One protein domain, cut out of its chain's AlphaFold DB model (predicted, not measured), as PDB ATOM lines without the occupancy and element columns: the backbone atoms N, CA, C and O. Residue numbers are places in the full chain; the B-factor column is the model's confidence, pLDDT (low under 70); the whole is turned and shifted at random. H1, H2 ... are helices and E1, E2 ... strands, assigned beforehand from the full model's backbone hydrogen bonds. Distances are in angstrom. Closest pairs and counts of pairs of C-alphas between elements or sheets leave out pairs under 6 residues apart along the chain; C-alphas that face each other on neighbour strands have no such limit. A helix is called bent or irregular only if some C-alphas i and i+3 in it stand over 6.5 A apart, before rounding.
ATOM      1  N   GLU A   4      12.673  17.279  37.253       91.12
ATOM      2  CA  GLU A   4      13.201  16.200  38.082       91.12
ATOM      3  C   GLU A   4      14.366  15.492  37.385       91.12
ATOM      4  O   GLU A   4      15.416  15.298  37.995       91.12
ATOM      5  N   ALA A   5      14.222  15.176  36.092       89.94
ATOM      6  CA  ALA A   5      15.295  14.570  35.306       89.94
ATOM      7  C   ALA A   5      16.500  15.515  35.178       89.94
ATOM      8  O   ALA A   5      17.640  15.081  35.303       89.94
ATOM      9  N   PHE A   6      16.251  16.814  34.984       91.06
ATOM     10  CA  PHE A   6      17.311  17.824  34.967       91.06
ATOM     11  C   PHE A   6      18.053  17.896  36.310       91.06
ATOM     12  O   PHE A   6      19.277  17.792  36.339       91.06
ATOM     13  N   ASN A   7      17.328  18.003  37.427       92.38
ATOM     14  CA  ASN A   7      17.929  18.086  38.760       92.38
ATOM     15  C   ASN A   7      18.734  16.832  39.122       92.38
ATOM     16  O   ASN A   7      19.792  16.946  39.742       92.38
ATOM     17  N   ALA A   8      18.258  15.647  38.731       92.50
ATOM     18  CA  ALA A   8      18.978  14.397  38.943       92.50
ATOM     19  C   ALA A   8      20.313  14.380  38.179       92.50
ATOM     20  O   ALA A   8      21.348  14.074  38.766       92.50
ATOM     21  N   VAL A   9      20.310  14.783  36.903       92.19
ATOM     22  CA  VAL A   9      21.530  14.875  36.082       92.19
ATOM     23  C   VAL A   9      22.513  15.895  36.657       92.19
ATOM     24  O   VAL A   9      23.689  15.582  36.815       92.19
ATOM     25  N   VAL A  10      22.039  17.087  37.037       92.06
ATOM     26  CA  VAL A  10      22.890  18.121  37.646       92.06
ATOM     27  C   VAL A  10      23.489  17.634  38.965       92.06
ATOM     28  O   VAL A  10      24.672  17.840  39.202       92.06
ATOM     29  N   SER A  11      22.710  16.950  39.805       91.56
ATOM     30  CA  SER A  11      23.208  16.423  41.083       91.56
ATOM     31  C   SER A  11      24.299  15.369  40.884       91.56
ATOM     32  O   SER A  11      25.296  15.380  41.601       91.56
ATOM     33  N   HIS A  12      24.144  14.489  39.891       88.44
ATOM     34  CA  HIS A  12      25.178  13.520  39.523       88.44
ATOM     35  C   HIS A  12      26.444  14.199  39.003       88.44
ATOM     36  O   HIS A  12      27.533  13.886  39.473       88.44
ATOM     37  N   PHE A  13      26.300  15.174  38.105       87.38
ATOM     38  CA  PHE A  13      27.435  15.938  37.599       87.38
ATOM     39  C   PHE A  13      28.171  16.679  38.722       87.38
ATOM     40  O   PHE A  13      29.389  16.602  38.802       87.38
ATOM     41  N   LEU A  14      27.451  17.353  39.624       88.69
ATOM     42  CA  LEU A  14      28.063  18.044  40.762       88.69
ATOM     43  C   LEU A  14      28.812  17.078  41.679       88.69
ATOM     44  O   LEU A  14      29.877  17.422  42.180       88.69
ATOM     45  N   LYS A  15      28.289  15.863  41.872       90.38
ATOM     46  CA  LYS A  15      29.004  14.822  42.607       90.38
ATOM     47  C   LYS A  15      30.303  14.433  41.900       90.38
ATOM     48  O   LYS A  15      31.343  14.403  42.544       90.38
ATOM     49  N   ASP A  16      30.268  14.203  40.589       87.56
ATOM     50  CA  ASP A  16      31.475  13.882  39.817       87.56
ATOM     51  C   ASP A  16      32.491  15.034  39.837       87.56
ATOM     52  O   ASP A  16      33.688  14.789  39.952       87.56
ATOM     53  N   VAL A  17      32.028  16.288  39.789       86.19
ATOM     54  CA  VAL A  17      32.891  17.469  39.933       86.19
ATOM     55  C   VAL A  17      33.605  17.450  41.282       86.19
ATOM     56  O   VAL A  17      34.815  17.639  41.327       86.19
ATOM     57  N   LEU A  18      32.884  17.194  42.373       86.19
ATOM     58  CA  LEU A  18      33.464  17.181  43.717       86.19
ATOM     59  C   LEU A  18      34.399  15.986  43.952       86.19
ATOM     60  O   LEU A  18      35.417  16.138  44.622       86.19
ATOM     61  N   ASP A  19      34.064  14.818  43.402       88.94
ATOM     62  CA  ASP A  19      34.775  13.569  43.686       88.94
ATOM     63  C   ASP A  19      35.932  13.294  42.707       88.94
ATOM     64  O   ASP A  19      36.849  12.541  43.035       88.94
ATOM     65  N   ARG A  20      35.882  13.837  41.479       86.81
ATOM     66  CA  ARG A  20      36.780  13.442  40.374       86.81
ATOM     67  C   ARG A  20      37.438  14.602  39.635       86.81
ATOM     68  O   ARG A  20      38.327  14.348  38.825       86.81
ATOM     69  N   ILE A  21      37.017  15.847  39.867       87.19
ATOM     70  CA  ILE A  21      37.543  17.012  39.147       87.19
ATOM     71  C   ILE A  21      38.290  17.926  40.114       87.19
ATOM     72  O   ILE A  21      37.715  18.534  41.011       87.19
ATOM     73  N   ALA A  22      39.592  18.074  39.887       87.19
ATOM     74  CA  ALA A  22      40.370  19.122  40.525       87.19
ATOM     75  C   ALA A  22      40.199  20.434  39.746       87.19
ATOM     76  O   ALA A  22      40.468  20.494  38.546       87.19
ATOM     77  N   ILE A  23      39.773  21.495  40.433       86.75
ATOM     78  CA  ILE A  23      39.705  22.844  39.864       86.75
ATOM     79  C   ILE A  23      41.020  23.557  40.173       86.75
ATOM     80  O   ILE A  23      41.330  23.830  41.332       86.75
ATOM     81  N   MET A  24      41.785  23.882  39.135       86.75
ATOM     82  CA  MET A  24      42.990  24.695  39.269       86.75
ATOM     83  C   MET A  24      42.610  26.179  39.239       86.75
ATOM     84  O   MET A  24      42.068  26.673  38.252       86.75
ATOM     85  N   SER A  25      42.886  26.900  40.327       88.31
ATOM     86  CA  SER A  25      42.726  28.354  40.364       88.31
ATOM     87  C   SER A  25      43.822  29.036  39.550       88.31
ATOM     88  O   SER A  25      44.995  28.685  39.682       88.31
ATOM     89  N   MET A  26      43.461  30.061  38.782       88.06
ATOM     90  CA  MET A  26      44.440  30.930  38.134       88.06
ATOM     91  C   MET A  26      45.009  31.937  39.138       88.06
ATOM     92  O   MET A  26      44.270  32.485  39.957       88.06
ATOM     93  N   ASN A  27      46.312  32.191  39.056       92.12
ATOM     94  CA  ASN A  27      47.004  33.229  39.815       92.12
ATOM     95  C   ASN A  27      47.807  34.137  38.865       92.12
ATOM     96  O   ASN A  27      47.930  33.853  37.672       92.12
ATOM     97  N   ASP A  28      48.358  35.228  39.393       95.88
ATOM     98  CA  ASP A  28      49.081  36.220  38.586       95.88
ATOM     99  C   ASP A  28      50.327  35.635  37.905       95.88
ATOM    100  O   ASP A  28      50.656  36.010  36.780       95.88
ATOM    101  N   GLU A  29      51.000  34.681  38.553       94.56
ATOM    102  CA  GLU A  29      52.163  33.982  37.995       94.56
ATOM    103  C   GLU A  29      51.783  33.196  36.736       94.56
ATOM    104  O   GLU A  29      52.465  33.268  35.711       94.56
ATOM    105  N   LEU A  30      50.651  32.492  36.787       94.88
ATOM    106  CA  LEU A  30      50.117  31.742  35.664       94.88
ATOM    107  C   LEU A  30      49.709  32.670  34.516       94.88
ATOM    108  O   LEU A  30      50.073  32.420  33.366       94.88
ATOM    109  N   VAL A  31      49.014  33.768  34.827       95.69
ATOM    110  CA  VAL A  31      48.644  34.793  33.839       95.69
ATOM    111  C   VAL A  31      49.890  35.372  33.168       95.69
ATOM    112  O   VAL A  31      49.941  35.472  31.941       95.69
ATOM    113  N   ALA A  32      50.929  35.688  33.944       96.75
ATOM    114  CA  ALA A  32      52.196  36.170  33.407       96.75
ATOM    115  C   ALA A  32      52.865  35.124  32.497       96.75
ATOM    116  O   ALA A  32      53.374  35.472  31.431       96.75
ATOM    117  N   SER A  33      52.814  33.838  32.867       95.94
ATOM    118  CA  SER A  33      53.364  32.746  32.052       95.94
ATOM    119  C   SER A  33      52.609  32.485  30.743       95.94
ATOM    120  O   SER A  33      53.192  31.936  29.810       95.94
ATOM    121  N   ALA A  34      51.350  32.916  30.630       97.00
ATOM    122  CA  ALA A  34      50.560  32.778  29.408       97.00
ATOM    123  C   ALA A  34      50.929  33.817  28.335       97.00
ATOM    124  O   ALA A  34      50.835  33.536  27.141       97.00
ATOM    125  N   ALA A  35      51.395  35.004  28.734       95.88
ATOM    126  CA  ALA A  35      51.767  36.077  27.810       95.88
ATOM    127  C   ALA A  35      52.792  35.667  26.724       95.88
ATOM    128  O   ALA A  35      52.545  35.954  25.550       95.88
ATOM    129  N   PRO A  36      53.913  34.976  27.034       97.00
ATOM    130  CA  PRO A  36      54.846  34.535  25.995       97.00
ATOM    131  C   PRO A  36      54.246  33.490  25.040       97.00
ATOM    132  O   PRO A  36      54.664  33.427  23.884       97.00
ATOM    133  N   LEU A  37      53.250  32.706  25.475       97.12
ATOM    134  CA  LEU A  37      52.585  31.712  24.623       97.12
ATOM    135  C   LEU A  37      51.745  32.376  23.528       97.12
ATOM    136  O   LEU A  37      51.718  31.878  22.405       97.12
ATOM    137  N   ALA A  38      51.146  33.537  23.812       94.12
ATOM    138  CA  ALA A  38      50.407  34.310  22.814       94.12
ATOM    139  C   ALA A  38      51.313  34.768  21.663       94.12
ATOM    140  O   ALA A  38      50.915  34.740  20.502       94.12
ATOM    141  N   VAL A  39      52.554  35.148  21.975       94.56
ATOM    142  CA  VAL A  39      53.542  35.551  20.963       94.56
ATOM    143  C   VAL A  39      54.063  34.343  20.189       94.56
ATOM    144  O   VAL A  39      54.234  34.426  18.976       94.56
ATOM    145  N   LYS A  40      54.315  33.224  20.879       97.31
ATOM    146  CA  LYS A  40      54.880  32.012  20.271       97.31
ATOM    147  C   LYS A  40      53.892  31.308  19.337       97.31
ATOM    148  O   LYS A  40      54.279  30.922  18.240       97.31
ATOM    149  N   HIS A  41      52.640  31.166  19.767       96.50
ATOM    150  CA  HIS A  41      51.646  30.303  19.115       96.50
ATOM    151  C   HIS A  41      50.503  31.061  18.435       96.50
ATOM    152  O   HIS A  41      49.679  30.439  17.773       96.50
ATOM    153  N   ALA A  42      50.441  32.391  18.590       94.31
ATOM    154  CA  ALA A  42      49.355  33.241  18.086       94.31
ATOM    155  C   ALA A  42      47.948  32.792  18.540       94.31
ATOM    156  O   ALA A  42      46.963  32.982  17.826       94.31
ATOM    157  N   LEU A  43      47.857  32.203  19.736       96.12
ATOM    158  CA  LEU A  43      46.612  31.703  20.312       96.12
ATOM    159  C   LEU A  43      45.773  32.819  20.963       96.12
ATOM    160  O   LEU A  43      46.328  33.805  21.465       96.12
ATOM    161  N   PRO A  44      44.441  32.643  21.052       96.56
ATOM    162  CA  PRO A  44      43.591  33.440  21.928       96.56
ATOM    163  C   PRO A  44      44.082  33.427  23.382       96.56
ATOM    164  O   PRO A  44      44.704  32.471  23.851       96.56
ATOM    165  N   SER A  45      43.765  34.479  24.138       95.69
ATOM    166  CA  SER A  45      44.206  34.610  25.533       95.69
ATOM    167  C   SER A  45      43.706  33.476  26.435       95.69
ATOM    168  O   SER A  45      44.453  33.027  27.302       95.69
ATOM    169  N   SER A  46      42.481  32.983  26.218       95.25
ATOM    170  CA  SER A  46      41.927  31.819  26.926       95.25
ATOM    171  C   SER A  46      42.777  30.569  26.727       95.25
ATOM    172  O   SER A  46      43.065  29.854  27.683       95.25
ATOM    173  N   ASP A  47      43.228  30.344  25.500       97.44
ATOM    174  CA  ASP A  47      43.942  29.133  25.116       97.44
ATOM    175  C   ASP A  47      45.397  29.216  25.575       97.44
ATOM    176  O   ASP A  47      45.969  28.226  26.022       97.44
ATOM    177  N   CYS A  48      45.968  30.425  25.593       97.81
ATOM    178  CA  CYS A  48      47.252  30.687  26.242       97.81
ATOM    179  C   CYS A  48      47.199  30.393  27.745       97.81
ATOM    180  O   CYS A  48      48.125  29.787  28.279       97.81
ATOM    181  N   LEU A  49      46.130  30.805  28.437       97.06
ATOM    182  CA  LEU A  49      45.942  30.512  29.862       97.06
ATOM    183  C   LEU A  49      45.772  29.009  30.100       97.06
ATOM    184  O   LEU A  49      46.394  28.458  31.010       97.06
ATOM    185  N   GLN A  50      44.984  28.335  29.263       96.50
ATOM    186  CA  GLN A  50      44.811  26.886  29.319       96.50
ATOM    187  C   GLN A  50      46.150  26.164  29.111       96.50
ATOM    188  O   GLN A  50      46.530  25.324  29.925       96.50
ATOM    189  N   LEU A  51      46.912  26.527  28.076       97.56
ATOM    190  CA  LEU A  51      48.212  25.928  27.782       97.56
ATOM    191  C   LEU A  51      49.231  26.200  28.897       97.56
ATOM    192  O   LEU A  51      49.923  25.280  29.327       97.56
ATOM    193  N   ALA A  52      49.278  27.424  29.433       97.19
ATOM    194  CA  ALA A  52      50.116  27.749  30.585       97.19
ATOM    195  C   ALA A  52      49.762  26.890  31.810       97.19
ATOM    196  O   ALA A  52      50.659  26.388  32.490       97.19
ATOM    197  N   SER A  53      48.466  26.666  32.057       96.06
ATOM    198  CA  SER A  53      47.973  25.806  33.144       96.06
ATOM    199  C   SER A  53      48.474  24.378  32.987       96.06
ATOM    200  O   SER A  53      49.015  23.800  33.926       96.06
ATOM    201  N   VAL A  54      48.362  23.831  31.778       96.38
ATOM    202  CA  VAL A  54      48.794  22.469  31.445       96.38
ATOM    203  C   VAL A  54      50.313  22.324  31.572       96.38
ATOM    204  O   VAL A  54      50.789  21.374  32.191       96.38
ATOM    205  N   VAL A  55      51.090  23.289  31.072       96.38
ATOM    206  CA  VAL A  55      52.558  23.298  31.207       96.38
ATOM    207  C   VAL A  55      52.980  23.389  32.675       96.38
ATOM    208  O   VAL A  55      53.883  22.669  33.105       96.38
ATOM    209  N   SER A  56      52.328  24.250  33.459       95.38
ATOM    210  CA  SER A  56      52.586  24.376  34.896       95.38
ATOM    211  C   SER A  56      52.257  23.079  35.638       95.38
ATOM    212  O   SER A  56      53.053  22.611  36.452       95.38
ATOM    213  N   LEU A  57      51.108  22.470  35.336       94.44
ATOM    214  CA  LEU A  57      50.668  21.234  35.970       94.44
ATOM    215  C   LEU A  57      51.587  20.061  35.618       94.44
ATOM    216  O   LEU A  57      51.954  19.297  36.505       94.44
ATOM    217  N   LYS A  58      52.041  19.955  34.363       95.56
ATOM    218  CA  LYS A  58      53.013  18.935  33.948       95.56
ATOM    219  C   LYS A  58      54.279  19.010  34.801       95.56
ATOM    220  O   LYS A  58      54.677  18.003  35.377       95.56
ATOM    221  N   LYS A  59      54.855  20.207  34.959       94.38
ATOM    222  CA  LYS A  59      56.042  20.431  35.805       94.38
ATOM    223  C   LYS A  59      55.790  20.073  37.270       94.38
ATOM    224  O   LYS A  59      56.665  19.517  37.923       94.38
ATOM    225  N   ALA A  60      54.603  20.380  37.793       93.00
ATOM    226  CA  ALA A  60      54.239  20.042  39.168       93.00
ATOM    227  C   ALA A  60      54.074  18.525  39.389       93.00
ATOM    228  O   ALA A  60      54.330  18.039  40.490       93.00
ATOM    229  N   LEU A  61      53.671  17.783  38.353       93.50
ATOM    230  CA  LEU A  61      53.465  16.331  38.386       93.50
ATOM    231  C   LEU A  61      54.742  15.519  38.099       93.50
ATOM    232  O   LEU A  61      54.831  14.360  38.509       93.50
ATOM    233  N   GLU A  62      55.752  16.119  37.460       93.88
ATOM    234  CA  GLU A  62      57.037  15.472  37.141       93.88
ATOM    235  C   GLU A  62      57.700  14.754  38.339       93.88
ATOM    236  O   GLU A  62      58.101  13.597  38.171       93.88
ATOM    237  N   PRO A  63      57.789  15.337  39.557       95.38
ATOM    238  CA  PRO A  63      58.392  14.660  40.712       95.38
ATOM    239  C   PRO A  63      57.654  13.385  41.137       95.38
ATOM    240  O   PRO A  63      58.285  12.438  41.606       95.38
ATOM    241  N   ALA A  64      56.331  13.351  40.956       94.31
ATOM    242  CA  ALA A  64      55.499  12.186  41.245       94.31
ATOM    243  C   ALA A  64      55.527  11.146  40.111       94.31
ATOM    244  O   ALA A  64      54.998  10.052  40.275       94.31
ATOM    245  N   LYS A  65      56.175  11.465  38.977       92.06
ATOM    246  CA  LYS A  65      56.165  10.671  37.737       92.06
ATOM    247  C   LYS A  65      54.751  10.396  37.221       92.06
ATOM    248  O   LYS A  65      54.526   9.406  36.525       92.06
ATOM    249  N   GLU A  66      53.824  11.286  37.549       90.69
ATOM    250  CA  GLU A  66      52.450  11.218  37.076       90.69
ATOM    251  C   GLU A  66      52.370  11.733  35.642       90.69
ATOM    252  O   GLU A  66      53.043  12.697  35.260       90.69
ATOM    253  N   LYS A  67      51.541  11.078  34.830       89.38
ATOM    254  CA  LYS A  67      51.316  11.493  33.446       89.38
ATOM    255  C   LYS A  67      50.210  12.538  33.388       89.38
ATOM    256  O   LYS A  67      49.138  12.348  33.957       89.38
ATOM    257  N   LEU A  68      50.453  13.605  32.632       93.50
ATOM    258  CA  LEU A  68      49.437  14.587  32.270       93.50
ATOM    259  C   LEU A  68      49.074  14.421  30.798       93.50
ATOM    260  O   LEU A  68      49.959  14.440  29.945       93.50
ATOM    261  N   ILE A  69      47.777  14.320  30.521       94.88
ATOM    262  CA  ILE A  69      47.236  14.276  29.164       94.88
ATOM    263  C   ILE A  69      46.235  15.411  29.004       94.88
ATOM    264  O   ILE A  69      45.316  15.556  29.813       94.88
ATOM    265  N   LEU A  70      46.407  16.206  27.952       96.38
ATOM    266  CA  LEU A  70      45.444  17.223  27.556       96.38
ATOM    267  C   LEU A  70      44.359  16.593  26.678       96.38
ATOM    268  O   LEU A  70      44.653  16.020  25.635       96.38
ATOM    269  N   VAL A  71      43.097  16.733  27.075       96.25
ATOM    270  CA  VAL A  71      41.956  16.373  26.224       96.25
ATOM    271  C   VAL A  71      41.430  17.641  25.560       96.25
ATOM    272  O   VAL A  71      40.934  18.530  26.252       96.25
ATOM    273  N   CYS A  72      41.567  17.754  24.240       96.94
ATOM    274  CA  CYS A  72      41.217  18.964  23.490       96.94
ATOM    275  C   CYS A  72      40.944  18.630  22.017       96.94
ATOM    276  O   CYS A  72      41.686  17.842  21.450       96.94
ATOM    277  N   SER A  73      39.917  19.227  21.402       97.31
ATOM    278  CA  SER A  73      39.660  19.108  19.952       97.31
ATOM    279  C   SER A  73      39.934  20.392  19.163       97.31
ATOM    280  O   SER A  73      39.801  20.419  17.937       97.31
ATOM    281  N   ASP A  74      40.342  21.471  19.839       97.44
ATOM    282  CA  ASP A  74      40.780  22.682  19.153       97.44
ATOM    283  C   ASP A  74      42.147  22.440  18.504       97.44
ATOM    284  O   ASP A  74      43.135  22.138  19.173       97.44
ATOM    285  N   LYS A  75      42.208  22.560  17.177       96.44
ATOM    286  CA  LYS A  75      43.391  22.175  16.396       96.44
ATOM    287  C   LYS A  75      44.589  23.085  16.630       96.44
ATOM    288  O   LYS A  75      45.722  22.603  16.574       96.44
ATOM    289  N   ASP A  76      44.360  24.375  16.852       97.19
ATOM    290  CA  ASP A  76      45.448  25.322  17.075       97.19
ATOM    291  C   ASP A  76      46.028  25.127  18.481       97.19
ATOM    292  O   ASP A  76      47.253  25.086  18.632       97.19
ATOM    293  N   LEU A  77      45.175  24.894  19.487       97.81
ATOM    294  CA  LEU A  77      45.618  24.563  20.841       97.81
ATOM    295  C   LEU A  77      46.298  23.187  20.912       97.81
ATOM    296  O   LEU A  77      47.327  23.065  21.576       97.81
ATOM    297  N   CYS A  78      45.791  22.170  20.209       97.56
ATOM    298  CA  CYS A  78      46.447  20.863  20.111       97.56
ATOM    299  C   CYS A  78      47.860  20.991  19.538       97.56
ATOM    300  O   CYS A  78      48.807  20.523  20.165       97.56
ATOM    301  N   ARG A  79      48.027  21.692  18.407       97.56
ATOM    302  CA  ARG A  79      49.352  21.924  17.808       97.56
ATOM    303  C   ARG A  79      50.296  22.626  18.787       97.56
ATOM    304  O   ARG A  79      51.426  22.185  18.976       97.56
ATOM    305  N   ALA A  80      49.832  23.694  19.435       98.06
ATOM    306  CA  ALA A  80      50.640  24.418  20.411       98.06
ATOM    307  C   ALA A  80      51.029  23.537  21.612       98.06
ATOM    308  O   ALA A  80      52.164  23.592  22.080       98.06
ATOM    309  N   ALA A  81      50.114  22.690  22.091       97.88
ATOM    310  CA  ALA A  81      50.379  21.748  23.171       97.88
ATOM    311  C   ALA A  81      51.450  20.710  22.786       97.88
ATOM    312  O   ALA A  81      52.368  20.475  23.574       97.88
ATOM    313  N   GLU A  82      51.396  20.146  21.575       96.88
ATOM    314  CA  GLU A  82      52.434  19.234  21.066       96.88
ATOM    315  C   GLU A  82      53.808  19.912  21.000       96.88
ATOM    316  O   GLU A  82      54.810  19.325  21.410       96.88
ATOM    317  N   GLU A  83      53.865  21.167  20.547       97.44
ATOM    318  CA  GLU A  83      55.100  21.961  20.490       97.44
ATOM    319  C   GLU A  83      55.671  22.305  21.882       97.44
ATOM    320  O   GLU A  83      56.880  22.505  22.021       97.44
ATOM    321  N   GLU A  84      54.833  22.340  22.926       96.88
ATOM    322  CA  GLU A  84      55.250  22.404  24.339       96.88
ATOM    323  C   GLU A  84      55.540  21.010  24.947       96.88
ATOM    324  O   GLU A  84      55.828  20.870  26.142       96.88
ATOM    325  N   GLY A  85      55.481  19.949  24.134       95.88
ATOM    326  CA  GLY A  85      55.745  18.568  24.533       95.88
ATOM    327  C   GLY A  85      54.653  17.958  25.414       95.88
ATOM    328  O   GLY A  85      54.953  17.097  26.246       95.88
ATOM    329  N   ILE A  86      53.415  18.434  25.313       96.69
ATOM    330  CA  ILE A  86      52.262  17.897  26.040       96.69
ATOM    331  C   ILE A  86      51.675  16.710  25.269       96.69
ATOM    332  O   ILE A  86      51.456  16.786  24.064       96.69
ATOM    333  N   GLU A  87      51.405  15.611  25.975       94.62
ATOM    334  CA  GLU A  87      50.671  14.469  25.423       94.62
ATOM    335  C   GLU A  87      49.174  14.804  25.342       94.62
ATOM    336  O   GLU A  87      48.620  15.387  26.280       94.62
ATOM    337  N   LEU A  88      48.511  14.441  24.240       95.38
ATOM    338  CA  LEU A  88      47.119  14.814  23.990       95.38
ATOM    339  C   LEU A  88      46.231  13.655  23.545       95.38
ATOM    340  O   LEU A  88      46.686  12.665  22.967       95.38
ATOM    341  N   ILE A  89      44.935  13.828  23.788       96.75
ATOM    342  CA  ILE A  89      43.856  13.075  23.155       96.75
ATOM    343  C   ILE A  89      42.907  14.092  22.532       96.75
ATOM    344  O   ILE A  89      42.270  14.863  23.253       96.75
ATOM    345  N   ASP A  90      42.764  14.045  21.211       96.81
ATOM    346  CA  ASP A  90      41.678  14.742  20.536       96.81
ATOM    347  C   ASP A  90      40.450  13.819  20.484       96.81
ATOM    348  O   ASP A  90      40.497  12.772  19.832       96.81
ATOM    349  N   PRO A  91      39.348  14.150  21.188       96.38
ATOM    350  CA  PRO A  91      38.157  13.308  21.228       96.38
ATOM    351  C   PRO A  91      37.460  13.161  19.866       96.38
ATOM    352  O   PRO A  91      36.624  12.269  19.717       96.38
ATOM    353  N   GLU A  92      37.779  14.003  18.880       95.94
ATOM    354  CA  GLU A  92      37.240  13.922  17.519       95.94
ATOM    355  C   GLU A  92      38.032  12.956  16.616       95.94
ATOM    356  O   GLU A  92      37.568  12.589  15.529       95.94
ATOM    357  N   GLU A  93      39.201  12.477  17.056       94.69
ATOM    358  CA  GLU A  93      39.964  11.470  16.324       94.69
ATOM    359  C   GLU A  93      39.266  10.104  16.332       94.69
ATOM    360  O   GLU A  93      38.753   9.617  17.342       94.69
ATOM    361  N   LYS A  94      39.323   9.400  15.193       94.75
ATOM    362  CA  LYS A  94      38.690   8.075  15.036       94.75
ATOM    363  C   LYS A  94      39.209   7.028  16.024       94.75
ATOM    364  O   LYS A  94      38.524   6.038  16.279       94.75
ATOM    365  N   ASP A  95      40.430   7.190  16.520       94.50
ATOM    366  CA  ASP A  95      41.087   6.278  17.447       94.50
ATOM    367  C   ASP A  95      41.258   6.850  18.864       94.50
ATOM    368  O   ASP A  95      41.917   6.206  19.680       94.50
ATOM    369  N   ALA A  96      40.611   7.974  19.198       94.50
ATOM    370  CA  ALA A  96      40.696   8.623  20.512       94.50
ATOM    371  C   ALA A  96      40.445   7.656  21.683       94.50
ATOM    372  O   ALA A  96      41.233   7.579  22.625       94.50
ATOM    373  N   LEU A  97      39.396   6.830  21.582       93.56
ATOM    374  CA  LEU A  97      39.076   5.816  22.595       93.56
ATOM    375  C   LEU A  97      40.181   4.762  22.736       93.56
ATOM    376  O   LEU A  97      40.521   4.372  23.845       93.56
ATOM    377  N   LYS A  98      40.813   4.353  21.629       93.44
ATOM    378  CA  LYS A  98      41.935   3.403  21.676       93.44
ATOM    379  C   LYS A  98      43.169   4.025  22.326       93.44
ATOM    380  O   LYS A  98      43.924   3.307  22.980       93.44
ATOM    381  N   LYS A  99      43.406   5.328  22.129       91.81
ATOM    382  CA  LYS A  99      44.478   6.067  22.816       91.81
ATOM    383  C   LYS A  99      44.208   6.098  24.323       91.81
ATOM    384  O   LYS A  99      45.086   5.720  25.095       91.81
ATOM    385  N   LEU A 100      42.976   6.423  24.721       91.06
ATOM    386  CA  LEU A 100      42.547   6.414  26.120       91.06
ATOM    387  C   LEU A 100      42.709   5.030  26.776       91.06
ATOM    388  O   LEU A 100      43.308   4.932  27.846       91.06
ATOM    389  N   ASP A 101      42.258   3.956  26.121       91.81
ATOM    390  CA  ASP A 101      42.364   2.584  26.644       91.81
ATOM    391  C   ASP A 101      43.820   2.181  26.917       91.81
ATOM    392  O   ASP A 101      44.129   1.556  27.935       91.81
ATOM    393  N   ARG A 102      44.738   2.560  26.017       89.94
ATOM    394  CA  ARG A 102      46.176   2.303  26.179       89.94
ATOM    395  C   ARG A 102      46.744   3.031  27.388       89.94
ATOM    396  O   ARG A 102      47.534   2.440  28.116       89.94
ATOM    397  N   ILE A 103      46.345   4.281  27.596       86.19
ATOM    398  CA  ILE A 103      46.783   5.090  28.733       86.19
ATOM    399  C   ILE A 103      46.300   4.459  30.040       86.19
ATOM    400  O   ILE A 103      47.121   4.160  30.900       86.19
ATOM    401  N   ILE A 104      44.999   4.174  30.160       86.62
ATOM    402  CA  ILE A 104      44.408   3.620  31.390       86.62
ATOM    403  C   ILE A 104      45.008   2.244  31.722       86.62
ATOM    404  O   ILE A 104      45.291   1.941  32.883       86.62
ATOM    405  N   SER A 105      45.259   1.418  30.703       84.75
ATOM    406  CA  SER A 105      45.860   0.089  30.881       84.75
ATOM    407  C   SER A 105      47.315   0.143  31.363       84.75
ATOM    408  O   SER A 105      47.778  -0.799  31.998       84.75
ATOM    409  N   GLN A 106      48.047   1.225  31.078       68.75
ATOM    410  CA  GLN A 106      49.432   1.413  31.532       68.75
ATOM    411  C   GLN A 106      49.533   1.932  32.972       68.75
ATOM    412  O   GLN A 106      50.592   1.807  33.580       68.75
ATOM    413  N   THR A 107      48.456   2.502  33.515       60.78
ATOM    414  CA  THR A 107      48.397   3.041  34.887       60.78
ATOM    415  C   THR A 107      47.958   1.990  35.917       60.78
ATOM    416  O   THR A 107      47.968   2.251  37.113       60.78
ATOM    417  N   SER A 108      47.584   0.785  35.471       52.19
ATOM    418  CA  SER A 108      47.212  -0.345  36.335       52.19
ATOM    419  C   SER A 108      48.450  -1.178  36.703       52.19
ATOM    420  O   SER A 108      48.656  -2.257  36.148       52.19
TER     421      SER A 108
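AT A GLANCE: This is residues 4 to 108 of the 109 residues of an uncharacterized protein of Candidatus Bathyarchaeota archaeon (UniProt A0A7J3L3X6). A small two-strand parallel sheet, E1 beside E2, is sandwiched between H3 and H4 on one side and H5 on the other, while H2 packs on the far side of H3. H1 sticks out as a free arm that makes much of the length. The printed part has 105 residues, with five named helices and two named strands in the order H1 H2 H3 E1 H4 E2 H5, and is mostly helix. It is only just loose, close to compact, with a radius of gyration of the C-alphas of 15.9 A and spans of 47 by 31 by 30 A.

IN THESE COORDINATES: E1 is residues 69 to 71 and E2 residues 87 to 89. H4 is residues 75 to 83 and H5 residues 96 to 106, ending at C-alpha 106 (49.432, 1.413, 31.532). H3, residues 45 to 64, is 29.6 A long and only just irregular: C-alphas 60 and 63 are 7.0 A apart. H2 is residues 28 to 41, 20.5 A; H1 is residues 4 to 20, 23.9 A, from C-alpha 4 (13.201, 16.200, 38.082).

HOW THE PARTS SIT: E1 and E2 are parallel, with N 70 and O 87 within hydrogen-bond range at 2.9 A. E1, H4 and E2 form a strand-helix-strand unit, two parallel neighbour strands with a helix between, its crossover right-handed. The closest C-alphas of H4 and E2, Cys 78 and Leu 88, are 7.2 A apart; those of E2 and H5, Ile 89 and Ala 96, 6.1 A. H3 touches H4 with residues 47 to 51 alone, closest C-alphas Asp 47 and Leu 77 at 6.5 A. H2 touches H3, closest C-alphas Ala 34 and Cys 48 at 5.0 A. H1 and H2 are apart. Every O i to N i+4 pair is within hydrogen-bond range in H1, H4 and H5, against 6 of 10 in H2 and 14 of 16 in H3.

THE WHOLE: The C-alphas farthest apart, Glu 4 and Lys 40, are 48.0 A apart. The printed part has no cut and no long link. Residues 106 to 108 have pLDDT under 70.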